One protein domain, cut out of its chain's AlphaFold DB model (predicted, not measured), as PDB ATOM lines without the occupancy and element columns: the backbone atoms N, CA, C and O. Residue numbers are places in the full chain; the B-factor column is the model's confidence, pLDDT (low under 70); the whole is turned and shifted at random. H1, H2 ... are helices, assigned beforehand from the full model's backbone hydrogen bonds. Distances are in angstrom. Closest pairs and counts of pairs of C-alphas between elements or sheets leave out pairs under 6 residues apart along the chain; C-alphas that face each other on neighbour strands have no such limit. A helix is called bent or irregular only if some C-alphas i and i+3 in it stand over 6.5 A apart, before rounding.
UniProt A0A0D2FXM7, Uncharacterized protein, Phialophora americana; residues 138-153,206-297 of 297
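This is residues 138 to 153 and 206 to 297 of the 297 residues of an uncharacterized protein of Phialophora americana (UniProt A0A0D2FXM7). Long helix H4 and the helical hairpin H2 and H3 make a V, with short H1 in the crook, packed on H3 and H4; residues 283 to 297 stick out. The 108 printed residues, with four named helices, H1 to H4 in order, are all helix in class. The whole is loose, radius of gyration of the C-alphas 17.9 A, spanning 53 by 43 by 22 A.

H4, residues 265 to 295, runs 45.5 A from C-alpha 265 at (173.337, 157.881, 130.583) to C-alpha 295 at (161.927, 200.610, 119.765). H3, residues 238 to 263, 35.2 A, has a kink of 40 degrees near residue 245 and is only just irregular: C-alphas 244 and 247 are 6.9 A apart. H2 is residues 206 to 232, 39.4 A; H1 is residues 139 to 149.

H4 touches H1 with residues 268 to 276 alone, closest C-alphas Val 272 and Ala 145, 5.7 A. H3 touches H1, closest C-alphas Ala 257 and Trp 139, 5.1 A. Hairpin H2 and H3 has a shallow tilt of 14 degrees. Every O i to N i+4 pair is within hydrogen-bond range in H1 and H2, 18 of 22 in H3, 26 of 27 in H4.

Across the cut, residues 154 to 205, C-alphas 153 and 206 are 27.2 A apart. Residues 150 to 153 and 286 to 297 have pLDDT under 70.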
ATOM      1  N   THR A 138     168.202 160.484 123.092       90.62
ATOM      2  CA  THR A 138     168.461 159.738 121.859       90.62
ATOM      3  C   THR A 138     169.861 160.044 121.323       90.62
ATOM      4  O   THR A 138     170.471 161.064 121.648       90.62
ATOM      5  N   TRP A 139     170.401 159.145 120.494       90.50
ATOM      6  CA  TRP A 139     171.728 159.330 119.897       90.50
ATOM      7  C   TRP A 139     171.788 160.580 119.008       90.50
ATOM      8  O   TRP A 139     172.793 161.287 119.041       90.50
ATOM      9  N   ASP A 140     170.699 160.872 118.290       90.75
ATOM     10  CA  ASP A 140     170.538 162.066 117.459       90.75
ATOM     11  C   ASP A 140     170.673 163.333 118.312       90.75
ATOM     12  O   ASP A 140     171.529 164.175 118.059       90.75
ATOM     13  N   GLU A 141     169.913 163.418 119.409       91.00
ATOM     14  CA  GLU A 141     169.932 164.578 120.305       91.00
ATOM     15  C   GLU A 141     171.299 164.810 120.955       91.00
ATOM     16  O   GLU A 141     171.695 165.960 121.165       91.00
ATOM     17  N   LEU A 142     172.020 163.736 121.296       90.19
ATOM     18  CA  LEU A 142     173.376 163.847 121.828       90.19
ATOM     19  C   LEU A 142     174.357 164.316 120.750       90.19
ATOM     20  O   LEU A 142     175.163 165.207 121.019       90.19
ATOM     21  N   SER A 143     174.294 163.737 119.548       88.50
ATOM     22  CA  SER A 143     175.180 164.120 118.448       88.50
ATOM     23  C   SER A 143     174.976 165.581 118.050       88.50
ATOM     24  O   SER A 143     175.963 166.310 117.922       88.50
ATOM     25  N   ASP A 144     173.721 166.023 117.951       88.19
ATOM     26  CA  ASP A 144     173.359 167.414 117.674       88.19
ATOM     27  C   ASP A 144     173.863 168.346 118.781       88.19
ATOM     28  O   ASP A 144     174.444 169.400 118.518       88.19
ATOM     29  N   ALA A 145     173.695 167.957 120.049       87.75
ATOM     30  CA  ALA A 145     174.185 168.748 121.171       87.75
ATOM     31  C   ALA A 145     175.716 168.921 121.138       87.75
ATOM     32  O   ALA A 145     176.211 170.001 121.464       87.75
ATOM     33  N   VAL A 146     176.466 167.896 120.718       86.69
ATOM     34  CA  VAL A 146     177.926 167.978 120.527       86.69
ATOM     35  C   VAL A 146     178.284 168.963 119.411       86.69
ATOM     36  O   VAL A 146     179.185 169.786 119.596       86.69
ATOM     37  N   ASP A 147     177.561 168.947 118.290       84.56
ATOM     38  CA  ASP A 147     177.784 169.900 117.193       84.56
ATOM     39  C   ASP A 147     177.509 171.347 117.635       84.56
ATOM     40  O   ASP A 147     178.259 172.276 117.313       84.56
ATOM     41  N   LEU A 148     176.486 171.537 118.468       81.31
ATOM     42  CA  LEU A 148     176.069 172.846 118.973       81.31
ATOM     43  C   LEU A 148     177.013 173.422 120.039       81.31
ATOM     44  O   LEU A 148     177.092 174.647 120.185       81.31
ATOM     45  N   VAL A 149     177.785 172.588 120.746       73.88
ATOM     46  CA  VAL A 149     178.781 173.058 121.729       73.88
ATOM     47  C   VAL A 149     179.843 173.947 121.087       73.88
ATOM     48  O   VAL A 149     180.291 174.911 121.711       73.88
ATOM     49  N   LYS A 150     180.187 173.711 119.817       61.25
ATOM     50  CA  LYS A 150     181.151 174.544 119.080       61.25
ATOM     51  C   LYS A 150     180.583 175.892 118.628       61.25
ATOM     52  O   LYS A 150     181.347 176.827 118.405       61.25
ATOM     53  N   MET A 151     179.257 176.044 118.574       45.09
ATOM     54  CA  MET A 151     178.591 177.326 118.284       45.09
ATOM     55  C   MET A 151     178.459 178.240 119.514       45.09
ATOM     56  O   MET A 151     177.955 179.370 119.439       45.09
ATOM     57  N   VAL A 152     178.907 177.787 120.685       41.94
ATOM     58  CA  VAL A 152     179.085 178.637 121.861       41.94
ATOM     59  C   VAL A 152     180.557 179.035 121.905       41.94
ATOM     60  O   VAL A 152     181.371 178.239 122.360       41.94
ATOM     61  N   PRO A 153     180.940 180.240 121.430       40.16
ATOM     62  CA  PRO A 153     182.330 180.657 121.489       40.16
ATOM     63  C   PRO A 153     182.783 180.625 122.945       40.16
ATOM     64  O   PRO A 153     182.322 181.411 123.780       40.16
ATOM     65  N   PRO A 206     185.638 160.449 139.474       86.44
ATOM     66  CA  PRO A 206     186.490 159.773 138.491       86.44
ATOM     67  C   PRO A 206     185.737 159.374 137.216       86.44
ATOM     68  O   PRO A 206     186.299 159.363 136.127       86.44
ATOM     69  N   ARG A 207     184.441 159.077 137.355       86.50
ATOM     70  CA  ARG A 207     183.533 158.784 136.248       86.50
ATOM     71  C   ARG A 207     183.256 160.013 135.383       86.50
ATOM     72  O   ARG A 207     183.356 159.900 134.167       86.50
ATOM     73  N   GLN A 208     182.978 161.163 136.000       85.94
ATOM     74  CA  GLN A 208     182.798 162.429 135.288       85.94
ATOM     75  C   GLN A 208     184.065 162.807 134.520       85.94
ATOM     76  O   GLN A 208     183.981 163.206 133.371       85.94
ATOM     77  N   THR A 209     185.245 162.609 135.111       86.19
ATOM     78  CA  THR A 209     186.518 162.871 134.424       86.19
ATOM     79  C   THR A 209     186.700 162.000 133.179       86.19
ATOM     80  O   THR A 209     187.184 162.493 132.167       86.19
ATOM     81  N   LEU A 210     186.310 160.720 133.229       87.69
ATOM     82  CA  LEU A 210     186.350 159.849 132.049       87.69
ATOM     83  C   LEU A 210     185.340 160.284 130.984       87.69
ATOM     84  O   LEU A 210     185.684 160.311 129.809       87.69
ATOM     85  N   PHE A 211     184.126 160.660 131.394       88.19
ATOM     86  CA  PHE A 211     183.128 161.215 130.483       88.19
ATOM     87  C   PHE A 211     183.646 162.480 129.788       88.19
ATOM     88  O   PHE A 211     183.616 162.552 128.563       88.19
ATOM     89  N   ASP A 212     184.175 163.436 130.557       85.25
ATOM     90  CA  ASP A 212     184.714 164.694 130.038       85.25
ATOM     91  C   ASP A 212     185.870 164.429 129.056       85.25
ATOM     92  O   ASP A 212     185.939 165.054 128.003       85.25
ATOM     93  N   GLN A 213     186.739 163.456 129.351       87.19
ATOM     94  CA  GLN A 213     187.843 163.075 128.471       87.19
ATOM     95  C   GLN A 213     187.367 162.476 127.137       87.19
ATOM     96  O   GLN A 213     187.888 162.847 126.085       87.19
ATOM     97  N   GLU A 214     186.415 161.538 127.162       87.31
ATOM     98  CA  GLU A 214     185.862 160.942 125.934       87.31
ATOM     99  C   GLU A 214     185.087 161.989 125.119       87.31
ATOM    100  O   GLU A 214     185.181 162.034 123.891       87.31
ATOM    101  N   PHE A 215     184.385 162.892 125.803       87.94
ATOM    102  CA  PHE A 215     183.694 164.018 125.186       87.94
ATOM    103  C   PHE A 215     184.662 164.996 124.498       87.94
ATOM    104  O   PHE A 215     184.447 165.388 123.348       87.94
ATOM    105  N   GLU A 216     185.749 165.378 125.173       85.56
ATOM    106  CA  GLU A 216     186.797 166.230 124.604       85.56
ATOM    107  C   GLU A 216     187.469 165.567 123.398       85.56
ATOM    108  O   GLU A 216     187.700 166.227 122.379       85.56
ATOM    109  N   ALA A 217     187.742 164.262 123.485       84.88
ATOM    110  CA  ALA A 217     188.326 163.498 122.390       84.88
ATOM    111  C   ALA A 217     187.433 163.515 121.141       84.88
ATOM    112  O   ALA A 217     187.945 163.727 120.040       84.88
ATOM    113  N   GLU A 218     186.116 163.362 121.300       87.62
ATOM    114  CA  GLU A 218     185.156 163.434 120.193       87.62
ATOM    115  C   GLU A 218     185.024 164.855 119.620       87.62
ATOM    116  O   GLU A 218     184.994 165.052 118.402       87.62
ATOM    117  N   CYS A 219     185.032 165.883 120.471       83.38
ATOM    118  CA  CYS A 219     185.019 167.268 119.999       83.38
ATOM    119  C   CYS A 219     186.247 167.581 119.135       83.38
ATOM    120  O   CYS A 219     186.110 168.160 118.049       83.38
ATOM    121  N   GLN A 220     187.432 167.184 119.605       83.31
ATOM    122  CA  GLN A 220     188.701 167.369 118.901       83.31
ATOM    123  C   GLN A 220     188.706 166.633 117.561       83.31
ATOM    124  O   GLN A 220     189.094 167.174 116.531       83.31
ATOM    125  N   ALA A 221     188.210 165.409 117.567       83.69
ATOM    126  CA  ALA A 221     188.010 164.588 116.396       83.69
ATOM    127  C   ALA A 221     187.164 165.219 115.297       83.69
ATOM    128  O   ALA A 221     187.575 165.232 114.137       83.69
ATOM    129  N   ARG A 222     186.005 165.764 115.668       84.00
ATOM    130  CA  ARG A 222     185.147 166.475 114.721       84.00
ATOM    131  C   ARG A 222     185.859 167.703 114.147       84.00
ATOM    132  O   ARG A 222     185.704 167.976 112.970       84.00
ATOM    133  N   LEU A 223     186.665 168.421 114.948       83.00
ATOM    134  CA  LEU A 223     187.456 169.557 114.437       83.00
ATOM    135  C   LEU A 223     188.475 169.093 113.401       83.00
ATOM    136  O   LEU A 223     188.571 169.675 112.337       83.00
ATOM    137  N   GLU A 224     189.210 168.030 113.701       83.94
ATOM    138  CA  GLU A 224     190.274 167.547 112.824       83.94
ATOM    139  C   GLU A 224     189.753 166.990 111.503       83.94
ATOM    140  O   GLU A 224     190.402 167.167 110.475       83.94
ATOM    141  N   ILE A 225     188.584 166.342 111.522       83.88
ATOM    142  CA  ILE A 225     187.893 165.931 110.299       83.88
ATOM    143  C   ILE A 225     187.504 167.158 109.475       83.88
ATOM    144  O   ILE A 225     187.793 167.191 108.281       83.88
ATOM    145  N   THR A 226     186.871 168.156 110.095       83.31
ATOM    146  CA  THR A 226     186.478 169.383 109.394       83.31
ATOM    147  C   THR A 226     187.696 170.104 108.825       83.31
ATOM    148  O   THR A 226     187.714 170.374 107.633       83.31
ATOM    149  N   ASP A 227     188.751 170.302 109.619       82.94
ATOM    150  CA  ASP A 227     189.999 170.930 109.177       82.94
ATOM    151  C   ASP A 227     190.622 170.171 107.995       82.94
ATOM    152  O   ASP A 227     191.098 170.778 107.039       82.94
ATOM    153  N   TYR A 228     190.625 168.834 108.036       84.81
ATOM    154  CA  TYR A 228     191.122 168.017 106.931       84.81
ATOM    155  C   TYR A 228     190.289 168.214 105.660       84.81
ATOM    156  O   TYR A 228     190.861 168.448 104.595       84.81
ATOM    157  N   LEU A 229     188.960 168.176 105.762       83.75
ATOM    158  CA  LEU A 229     188.079 168.411 104.617       83.75
ATOM    159  C   LEU A 229     188.236 169.833 104.063       83.75
ATOM    160  O   LEU A 229     188.294 169.995 102.848       83.75
ATOM    161  N   ASP A 230     188.412 170.834 104.926       83.94
ATOM    162  CA  ASP A 230     188.666 172.219 104.525       83.94
ATOM    163  C   ASP A 230     189.991 172.354 103.759       83.94
ATOM    164  O   ASP A 230     190.061 173.080 102.769       83.94
ATOM    165  N   THR A 231     191.043 171.613 104.145       86.12
ATOM    166  CA  THR A 231     192.306 171.609 103.376       86.12
ATOM    167  C   THR A 231     192.172 170.992 101.989       86.12
ATOM    168  O   THR A 231     192.983 171.290 101.112       86.12
ATOM    169  N   LEU A 232     191.172 170.132 101.795       85.12
ATOM    170  CA  LEU A 232     190.903 169.467 100.526       85.12
ATOM    171  C   LEU A 232     189.820 170.160  99.698       85.12
ATOM    172  O   LEU A 232     189.668 169.805  98.537       85.12
ATOM    173  N   ALA A 233     189.086 171.125 100.258       83.56
ATOM    174  CA  ALA A 233     187.878 171.693  99.653       83.56
ATOM    175  C   ALA A 233     188.095 172.264  98.241       83.56
ATOM    176  O   ALA A 233     187.226 172.132  97.382       83.56
ATOM    177  N   ASP A 234     189.268 172.848  97.988       85.00
ATOM    178  CA  ASP A 234     189.639 173.419  96.686       85.00
ATOM    179  C   ASP A 234     190.462 172.453  95.806       85.00
ATOM    180  O   ASP A 234     190.868 172.802  94.693       85.00
ATOM    181  N   GLY A 235     190.760 171.250  96.307       87.88
ATOM    182  CA  GLY A 235     191.607 170.254  95.653       87.88
ATOM    183  C   GLY A 235     190.810 169.217  94.850       87.88
ATOM    184  O   GLY A 235     189.690 168.865  95.222       87.88
ATOM    185  N   PRO A 236     191.377 168.660  93.762       86.56
ATOM    186  CA  PRO A 236     190.754 167.550  93.038       86.56
ATOM    187  C   PRO A 236     190.650 166.263  93.879       86.56
ATOM    188  O   PRO A 236     189.921 165.349  93.502       86.56
ATOM    189  N   GLU A 237     191.357 166.181  95.007       87.38
ATOM    190  CA  GLU A 237     191.337 165.053  95.940       87.38
ATOM    191  C   GLU A 237     190.169 165.101  96.946       87.38
ATOM    192  O   GLU A 237     190.056 164.200  97.780       87.38
ATOM    193  N   PHE A 238     189.297 166.119  96.891       87.88
ATOM    194  CA  PHE A 238     188.180 166.271  97.833       87.88
ATOM    195  C   PHE A 238     187.283 165.033  97.892       87.88
ATOM    196  O   PHE A 238     187.035 164.515  98.977       87.88
ATOM    197  N   ASP A 239     186.836 164.525  96.742       87.31
ATOM    198  CA  ASP A 239     185.903 163.391  96.684       87.31
ATOM    199  C   ASP A 239     186.521 162.106  97.260       87.31
ATOM    200  O   ASP A 239     185.848 161.325  97.937       87.31
ATOM    201  N   GLU A 240     187.819 161.898  97.032       87.50
ATOM    202  CA  GLU A 240     188.558 160.754  97.571       87.50
ATOM    203  C   GLU A 240     188.761 160.888  99.086       87.50
ATOM    204  O   GLU A 240     188.495 159.944  99.839       87.50
ATOM    205  N   GLY A 241     189.166 162.073  99.553       83.56
ATOM    206  CA  GLY A 241     189.324 162.368 100.976       83.56
ATOM    207  C   GLY A 241     188.002 162.271 101.737       83.56
ATOM    208  O   GLY A 241     187.930 161.623 102.784       83.56
ATOM    209  N   PHE A 242     186.931 162.832 101.177       84.75
ATOM    210  CA  PHE A 242     185.583 162.740 101.726       84.75
ATOM    211  C   PHE A 242     185.101 161.287 101.782       84.75
ATOM    212  O   PHE A 242     184.612 160.846 102.822       84.75
ATOM    213  N   GLY A 243     185.315 160.506 100.719       82.88
ATOM    214  CA  GLY A 243     184.980 159.080 100.691       82.88
ATOM    215  C   GLY A 243     185.704 158.252 101.760       82.88
ATOM    216  O   GLY A 243     185.126 157.310 102.303       82.88
ATOM    217  N   CYS A 244     186.938 158.620 102.113       84.00
ATOM    218  CA  CYS A 244     187.698 157.968 103.184       84.00
ATOM    219  C   CYS A 244     187.199 158.344 104.589       84.00
ATOM    220  O   CYS A 244     187.250 157.525 105.508       84.00
ATOM    221  N   VAL A 245     186.729 159.579 104.762       84.88
ATOM    222  CA  VAL A 245     186.262 160.116 106.047       84.88
ATOM    223  C   VAL A 245     184.813 159.728 106.338       84.88
ATOM    224  O   VAL A 245     184.470 159.489 107.494       84.88
ATOM    225  N   TRP A 246     183.964 159.626 105.317       83.25
ATOM    226  CA  TRP A 246     182.524 159.427 105.485       83.25
ATOM    227  C   TRP A 246     182.139 158.219 106.364       83.25
ATOM    228  O   TRP A 246     181.316 158.392 107.262       83.25
ATOM    229  N   PRO A 247     182.752 157.024 106.225       80.50
ATOM    230  CA  PRO A 247     182.454 155.901 107.119       80.50
ATOM    231  C   PRO A 247     182.812 156.169 108.591       80.50
ATOM    232  O   PRO A 247     182.169 155.634 109.492       80.50
ATOM    233  N   LEU A 248     183.842 156.987 108.845       81.44
ATOM    234  CA  LEU A 248     184.228 157.390 110.200       81.44
ATOM    235  C   LEU A 248     183.226 158.391 110.779       81.44
ATOM    236  O   LEU A 248     182.888 158.298 111.956       81.44
ATOM    237  N   GLU A 249     182.742 159.315 109.955       81.94
ATOM    238  CA  GLU A 249     181.727 160.297 110.336       81.94
ATOM    239  C   GLU A 249     180.382 159.624 110.659       81.94
ATOM    240  O   GLU A 249     179.764 159.930 111.679       81.94
ATOM    241  N   ASP A 250     179.969 158.643 109.852       78.88
ATOM    242  CA  ASP A 250     178.745 157.862 110.071       78.88
ATOM    243  C   ASP A 250     178.800 157.082 111.397       78.88
ATOM    244  O   ASP A 250     177.896 157.169 112.237       78.88
ATOM    245  N   TYR A 251     179.926 156.405 111.659       82.25
ATOM    246  CA  TYR A 251     180.157 155.752 112.946       82.25
ATOM    247  C   TYR A 251     180.163 156.751 114.113       82.25
ATOM    248  O   TYR A 251     179.617 156.461 115.176       82.25
ATOM    249  N   ARG A 252     180.779 157.925 113.960       79.38
ATOM    250  CA  ARG A 252     180.866 158.923 115.037       79.38
ATOM    251  C   ARG A 252     179.521 159.503 115.426       79.38
ATOM    252  O   ARG A 252     179.225 159.629 116.612       79.38
ATOM    253  N   ARG A 253     178.692 159.836 114.440       74.44
ATOM    254  CA  ARG A 253     177.366 160.399 114.708       74.44
ATOM    255  C   ARG A 253     176.492 159.400 115.441       74.44
ATOM    256  O   ARG A 253     175.889 159.745 116.451       74.44
ATOM    257  N   GLN A 254     176.465 158.155 114.975       85.00
ATOM    258  CA  GLN A 254     175.534 157.169 115.504       85.00
ATOM    259  C   GLN A 254     176.156 156.208 116.523       85.00
ATOM    260  O   GLN A 254     175.605 156.009 117.606       85.00
ATOM    261  N   GLY A 255     177.264 155.564 116.169       85.31
ATOM    262  CA  GLY A 255     177.924 154.535 116.973       85.31
ATOM    263  C   GLY A 255     178.458 155.084 118.291       85.31
ATOM    264  O   GLY A 255     178.033 154.633 119.354       85.31
ATOM    265  N   TRP A 256     179.306 156.114 118.231       90.38
ATOM    266  CA  TRP A 256     179.873 156.728 119.437       90.38
ATOM    267  C   TRP A 256     178.787 157.299 120.358       90.38
ATOM    268  O   TRP A 256     178.816 157.060 121.564       90.38
ATOM    269  N   ALA A 257     177.780 157.987 119.808       89.31
ATOM    270  CA  ALA A 257     176.698 158.553 120.613       89.31
ATOM    271  C   ALA A 257     175.898 157.460 121.345       89.31
ATOM    272  O   ALA A 257     175.608 157.596 122.535       89.31
ATOM    273  N   LYS A 258     175.598 156.338 120.674       88.25
ATOM    274  CA  LYS A 258     174.959 155.174 121.311       88.25
ATOM    275  C   LYS A 258     175.832 154.586 122.421       88.25
ATOM    276  O   LYS A 258     175.320 154.298 123.501       88.25
ATOM    277  N   GLU A 259     177.132 154.431 122.186       89.50
ATOM    278  CA  GLU A 259     178.079 153.916 123.183       89.50
ATOM    279  C   GLU A 259     178.174 154.830 124.411       89.50
ATOM    280  O   GLU A 259     178.140 154.347 125.545       89.50
ATOM    281  N   MET A 260     178.203 156.146 124.200       90.38
ATOM    282  CA  MET A 260     178.218 157.138 125.274       90.38
ATOM    283  C   MET A 260     176.930 157.133 126.091       90.38
ATOM    284  O   MET A 260     177.006 157.155 127.316       90.38
ATOM    285  N   ILE A 261     175.758 157.039 125.458       90.44
ATOM    286  CA  ILE A 261     174.472 156.958 126.174       90.44
ATOM    287  C   ILE A 261     174.400 155.681 127.017       90.44
ATOM    288  O   ILE A 261     173.927 155.716 128.152       90.44
ATOM    289  N   LEU A 262     174.905 154.559 126.498       87.62
ATOM    290  CA  LEU A 262     174.950 153.296 127.237       87.62
ATOM    291  C   LEU A 262     175.924 153.347 128.422       87.62
ATOM    292  O   LEU A 262     175.613 152.836 129.499       87.62
ATOM    293  N   ALA A 263     177.100 153.951 128.243       88.19
ATOM    294  CA  ALA A 263     178.137 154.007 129.272       88.19
ATOM    295  C   ALA A 263     177.900 155.117 130.313       88.19
ATOM    296  O   ALA A 263     178.215 154.931 131.497       88.19
ATOM    297  N   TYR A 264     177.331 156.248 129.885       90.12
ATOM    298  CA  TYR A 264     177.181 157.510 130.618       90.12
ATOM    299  C   TYR A 264     175.781 158.137 130.484       90.12
ATOM    300  O   TYR A 264     175.659 159.291 130.070       90.12
ATOM    301  N   PRO A 265     174.701 157.412 130.835       88.00
ATOM    302  CA  PRO A 265     173.337 157.881 130.583       88.00
ATOM    303  C   PRO A 265     173.009 159.179 131.329       88.00
ATOM    304  O   PRO A 265     172.436 160.095 130.748       88.00
ATOM    305  N   VAL A 266     173.408 159.291 132.601       89.06
ATOM    306  CA  VAL A 266     173.137 160.484 133.417       89.06
ATOM    307  C   VAL A 266     173.893 161.682 132.853       89.06
ATOM    308  O   VAL A 266     173.293 162.715 132.571       89.06
ATOM    309  N   GLU A 267     175.188 161.519 132.600       90.25
ATOM    310  CA  GLU A 267     176.043 162.596 132.113       90.25
ATOM    311  C   GLU A 267     175.599 163.094 130.724       90.25
ATOM    312  O   GLU A 267     175.555 164.301 130.483       90.25
ATOM    313  N   CYS A 268     175.173 162.185 129.835       89.69
ATOM    314  CA  CYS A 268     174.610 162.541 128.530       89.69
ATOM    315  C   CYS A 268     173.305 163.342 128.664       89.69
ATOM    316  O   CYS A 268     173.132 164.354 127.983       89.69
ATOM    317  N   THR A 269     172.397 162.930 129.558       91.81
ATOM    318  CA  THR A 269     171.132 163.653 129.791       91.81
ATOM    319  C   THR A 269     171.355 165.057 130.343       91.81
ATOM    320  O   THR A 269     170.765 166.021 129.847       91.81
ATOM    321  N   GLU A 270     172.256 165.202 131.317       91.00
ATOM    322  CA  GLU A 270     172.618 166.500 131.886       91.00
ATOM    323  C   GLU A 270     173.276 167.405 130.845       91.00
ATOM    324  O   GLU A 270     172.969 168.600 130.767       91.00
ATOM    325  N   PHE A 271     174.149 166.834 130.017       90.00
ATOM    326  CA  PHE A 271     174.813 167.549 128.941       90.00
ATOM    327  C   PHE A 271     173.818 168.093 127.907       90.00
ATOM    328  O   PHE A 271     173.793 169.304 127.670       90.00
ATOM    329  N   VAL A 272     172.959 167.239 127.339       91.19
ATOM    330  CA  VAL A 272     171.968 167.655 126.332       91.19
ATOM    331  C   VAL A 272     171.029 168.713 126.901       91.19
ATOM    332  O   VAL A 272     170.784 169.738 126.259       91.19
ATOM    333  N   LYS A 273     170.558 168.524 128.139       90.25
ATOM    334  CA  LYS A 273     169.731 169.515 128.834       90.25
ATOM    335  C   LYS A 273     170.443 170.863 128.946       90.25
ATOM    336  O   LYS A 273     169.864 171.895 128.617       90.25
ATOM    337  N   LYS A 274     171.713 170.863 129.353       89.62
ATOM    338  CA  LYS A 274     172.516 172.084 129.485       89.62
ATOM    339  C   LYS A 274     172.710 172.798 128.148       89.62
ATOM    340  O   LYS A 274     172.664 174.027 128.119       89.62
ATOM    341  N   VAL A 275     172.928 172.063 127.057       87.38
ATOM    342  CA  VAL A 275     173.058 172.650 125.712       87.38
ATOM    343  C   VAL A 275     171.738 173.285 125.272       87.38
ATOM    344  O   VAL A 275     171.742 174.441 124.851       87.38
ATOM    345  N   ARG A 276     170.608 172.592 125.456       87.38
ATOM    346  CA  ARG A 276     169.265 173.129 125.163       87.38
ATOM    347  C   ARG A 276     168.971 174.404 125.945       87.38
ATOM    348  O   ARG A 276     168.683 175.433 125.347       87.38
ATOM    349  N   GLU A 277     169.190 174.389 127.258       87.56
ATOM    350  CA  GLU A 277     169.011 175.579 128.097       87.56
ATOM    351  C   GLU A 277     169.895 176.758 127.650       87.56
ATOM    352  O   GLU A 277     169.507 177.921 127.778       87.56
ATOM    353  N   GLN A 278     171.106 176.493 127.150       82.88
ATOM    354  CA  GLN A 278     171.971 177.546 126.615       82.88
ATOM    355  C   GLN A 278     171.454 178.118 125.294       82.88
ATOM    356  O   GLN A 278     171.586 179.327 125.080       82.88
ATOM    357  N   LEU A 279     170.880 177.284 124.428       82.25
ATOM    358  CA  LEU A 279     170.273 177.710 123.167       82.25
ATOM    359  C   LEU A 279     169.041 178.579 123.427       82.25
ATOM    360  O   LEU A 279     168.992 179.704 122.929       82.25
ATOM    361  N   ASP A 280     168.145 178.141 124.310       82.25
ATOM    362  CA  ASP A 280     166.941 178.893 124.687       82.25
ATOM    363  C   ASP A 280     167.304 180.274 125.259       82.25
ATOM    364  O   ASP A 280     166.753 181.311 124.880       82.25
ATOM    365  N   ARG A 281     168.322 180.328 126.130       81.12
ATOM    366  CA  ARG A 281     168.829 181.596 126.689       81.12
ATOM    367  C   ARG A 281     169.396 182.532 125.624       81.12
ATOM    368  O   ARG A 281     169.301 183.751 125.789       81.12
ATOM    369  N   LYS A 282     170.039 182.001 124.580       75.00
ATOM    370  CA  LYS A 282     170.565 182.813 123.473       75.00
ATOM    371  C   LYS A 282     169.437 183.339 122.594       75.00
ATOM    372  O   LYS A 282     169.462 184.521 122.259       75.00
ATOM    373  N   GLN A 283     168.448 182.508 122.285       73.44
ATOM    374  CA  GLN A 283     167.296 182.897 121.476       73.44
ATOM    375  C   GLN A 283     166.516 184.040 122.144       73.44
ATOM    376  O   GLN A 283     166.351 185.103 121.551       73.44
ATOM    377  N   HIS A 284     166.224 183.917 123.442       70.75
ATOM    378  CA  HIS A 284     165.581 184.980 124.224       70.75
ATOM    379  C   HIS A 284     166.434 186.238 124.444       70.75
ATOM    380  O   HIS A 284     165.918 187.288 124.845       70.75
ATOM    381  N   ARG A 285     167.758 186.157 124.273       70.75
ATOM    382  CA  ARG A 285     168.616 187.350 124.268       70.75
ATOM    383  C   ARG A 285     168.510 188.065 122.924       70.75
ATOM    384  O   ARG A 285     168.340 189.278 122.912       70.75
ATOM    385  N   HIS A 286     168.573 187.317 121.828       62.16
ATOM    386  CA  HIS A 286     168.500 187.866 120.478       62.16
ATOM    387  C   HIS A 286     167.130 188.500 120.184       62.16
ATOM    388  O   HIS A 286     167.067 189.560 119.573       62.16
ATOM    389  N   GLU A 287     166.040 187.909 120.680       66.81
ATOM    390  CA  GLU A 287     164.688 188.487 120.594       66.81
ATOM    391  C   GLU A 287     164.593 189.831 121.329       66.81
ATOM    392  O   GLU A 287     164.096 190.806 120.772       66.81
ATOM    393  N   ARG A 288     165.161 189.927 122.540       62.78
ATOM    394  CA  ARG A 288     165.189 191.183 123.307       62.78
ATOM    395  C   ARG A 288     166.075 192.251 122.673       62.78
ATOM    396  O   ARG A 288     165.712 193.421 122.677       62.78
ATOM    397  N   GLU A 289     167.232 191.879 122.133       61.72
ATOM    398  CA  GLU A 289     168.117 192.822 121.434       61.72
ATOM    399  C   GLU A 289     167.499 193.293 120.102       61.72
ATOM    400  O   GLU A 289     167.635 194.464 119.743       61.72
ATOM    401  N   GLY A 290     166.746 192.425 119.417       59.00
ATOM    402  CA  GLY A 290     165.966 192.769 118.228       59.00
ATOM    403  C   GLY A 290     164.789 193.705 118.522       59.00
ATOM    404  O   GLY A 290     164.587 194.670 117.790       59.00
ATOM    405  N   GLU A 291     164.044 193.486 119.608       57.09
ATOM    406  CA  GLU A 291     162.951 194.384 120.023       57.09
ATOM    407  C   GLU A 291     163.449 195.775 120.437       57.09
ATOM    408  O   GLU A 291     162.823 196.779 120.097       57.09
ATOM    409  N   VAL A 292     164.603 195.866 121.108       58.34
ATOM    410  CA  VAL A 292     165.208 197.161 121.474       58.34
ATOM    411  C   VAL A 292     165.664 197.934 120.231       58.34
ATOM    412  O   VAL A 292     165.547 199.159 120.202       58.34
ATOM    413  N   PHE A 293     166.129 197.246 119.184       48.03
ATOM    414  CA  PHE A 293     166.489 197.886 117.917       48.03
ATOM    415  C   PHE A 293     165.272 198.510 117.214       48.03
ATOM    416  O   PHE A 293     165.388 199.598 116.660       48.03
ATOM    417  N   TRP A 294     164.093 197.882 117.293       49.12
ATOM    418  CA  TRP A 294     162.856 198.424 116.713       49.12
ATOM    419  C   TRP A 294     162.145 199.465 117.587       49.12
ATOM    420  O   TRP A 294     161.342 200.225 117.064       49.12
ATOM    421  N   GLN A 295     162.431 199.537 118.891       51.12
ATOM    422  CA  GLN A 295     161.927 200.610 119.765       51.12
ATOM    423  C   GLN A 295     162.804 201.874 119.755       51.12
ATOM    424  O   GLN A 295     162.390 202.910 120.276       51.12
ATOM    425  N   ALA A 296     164.013 201.795 119.193       52.53
ATOM    426  CA  ALA A 296     164.957 202.910 119.097       52.53
ATOM    427  C   ALA A 296     164.890 203.681 117.759       52.53
ATOM    428  O   ALA A 296     165.639 204.647 117.588       52.53
ATOM    429  N   PHE A 297     164.009 203.272 116.840       45.03
ATOM    430  CA  PHE A 297     163.705 203.936 115.567       45.03
ATOM    431  C   PHE A 297     162.224 204.314 115.500       45.03
ATOM    432  O   PHE A 297     161.928 205.347 114.857       45.03
TER     433      PHE A 297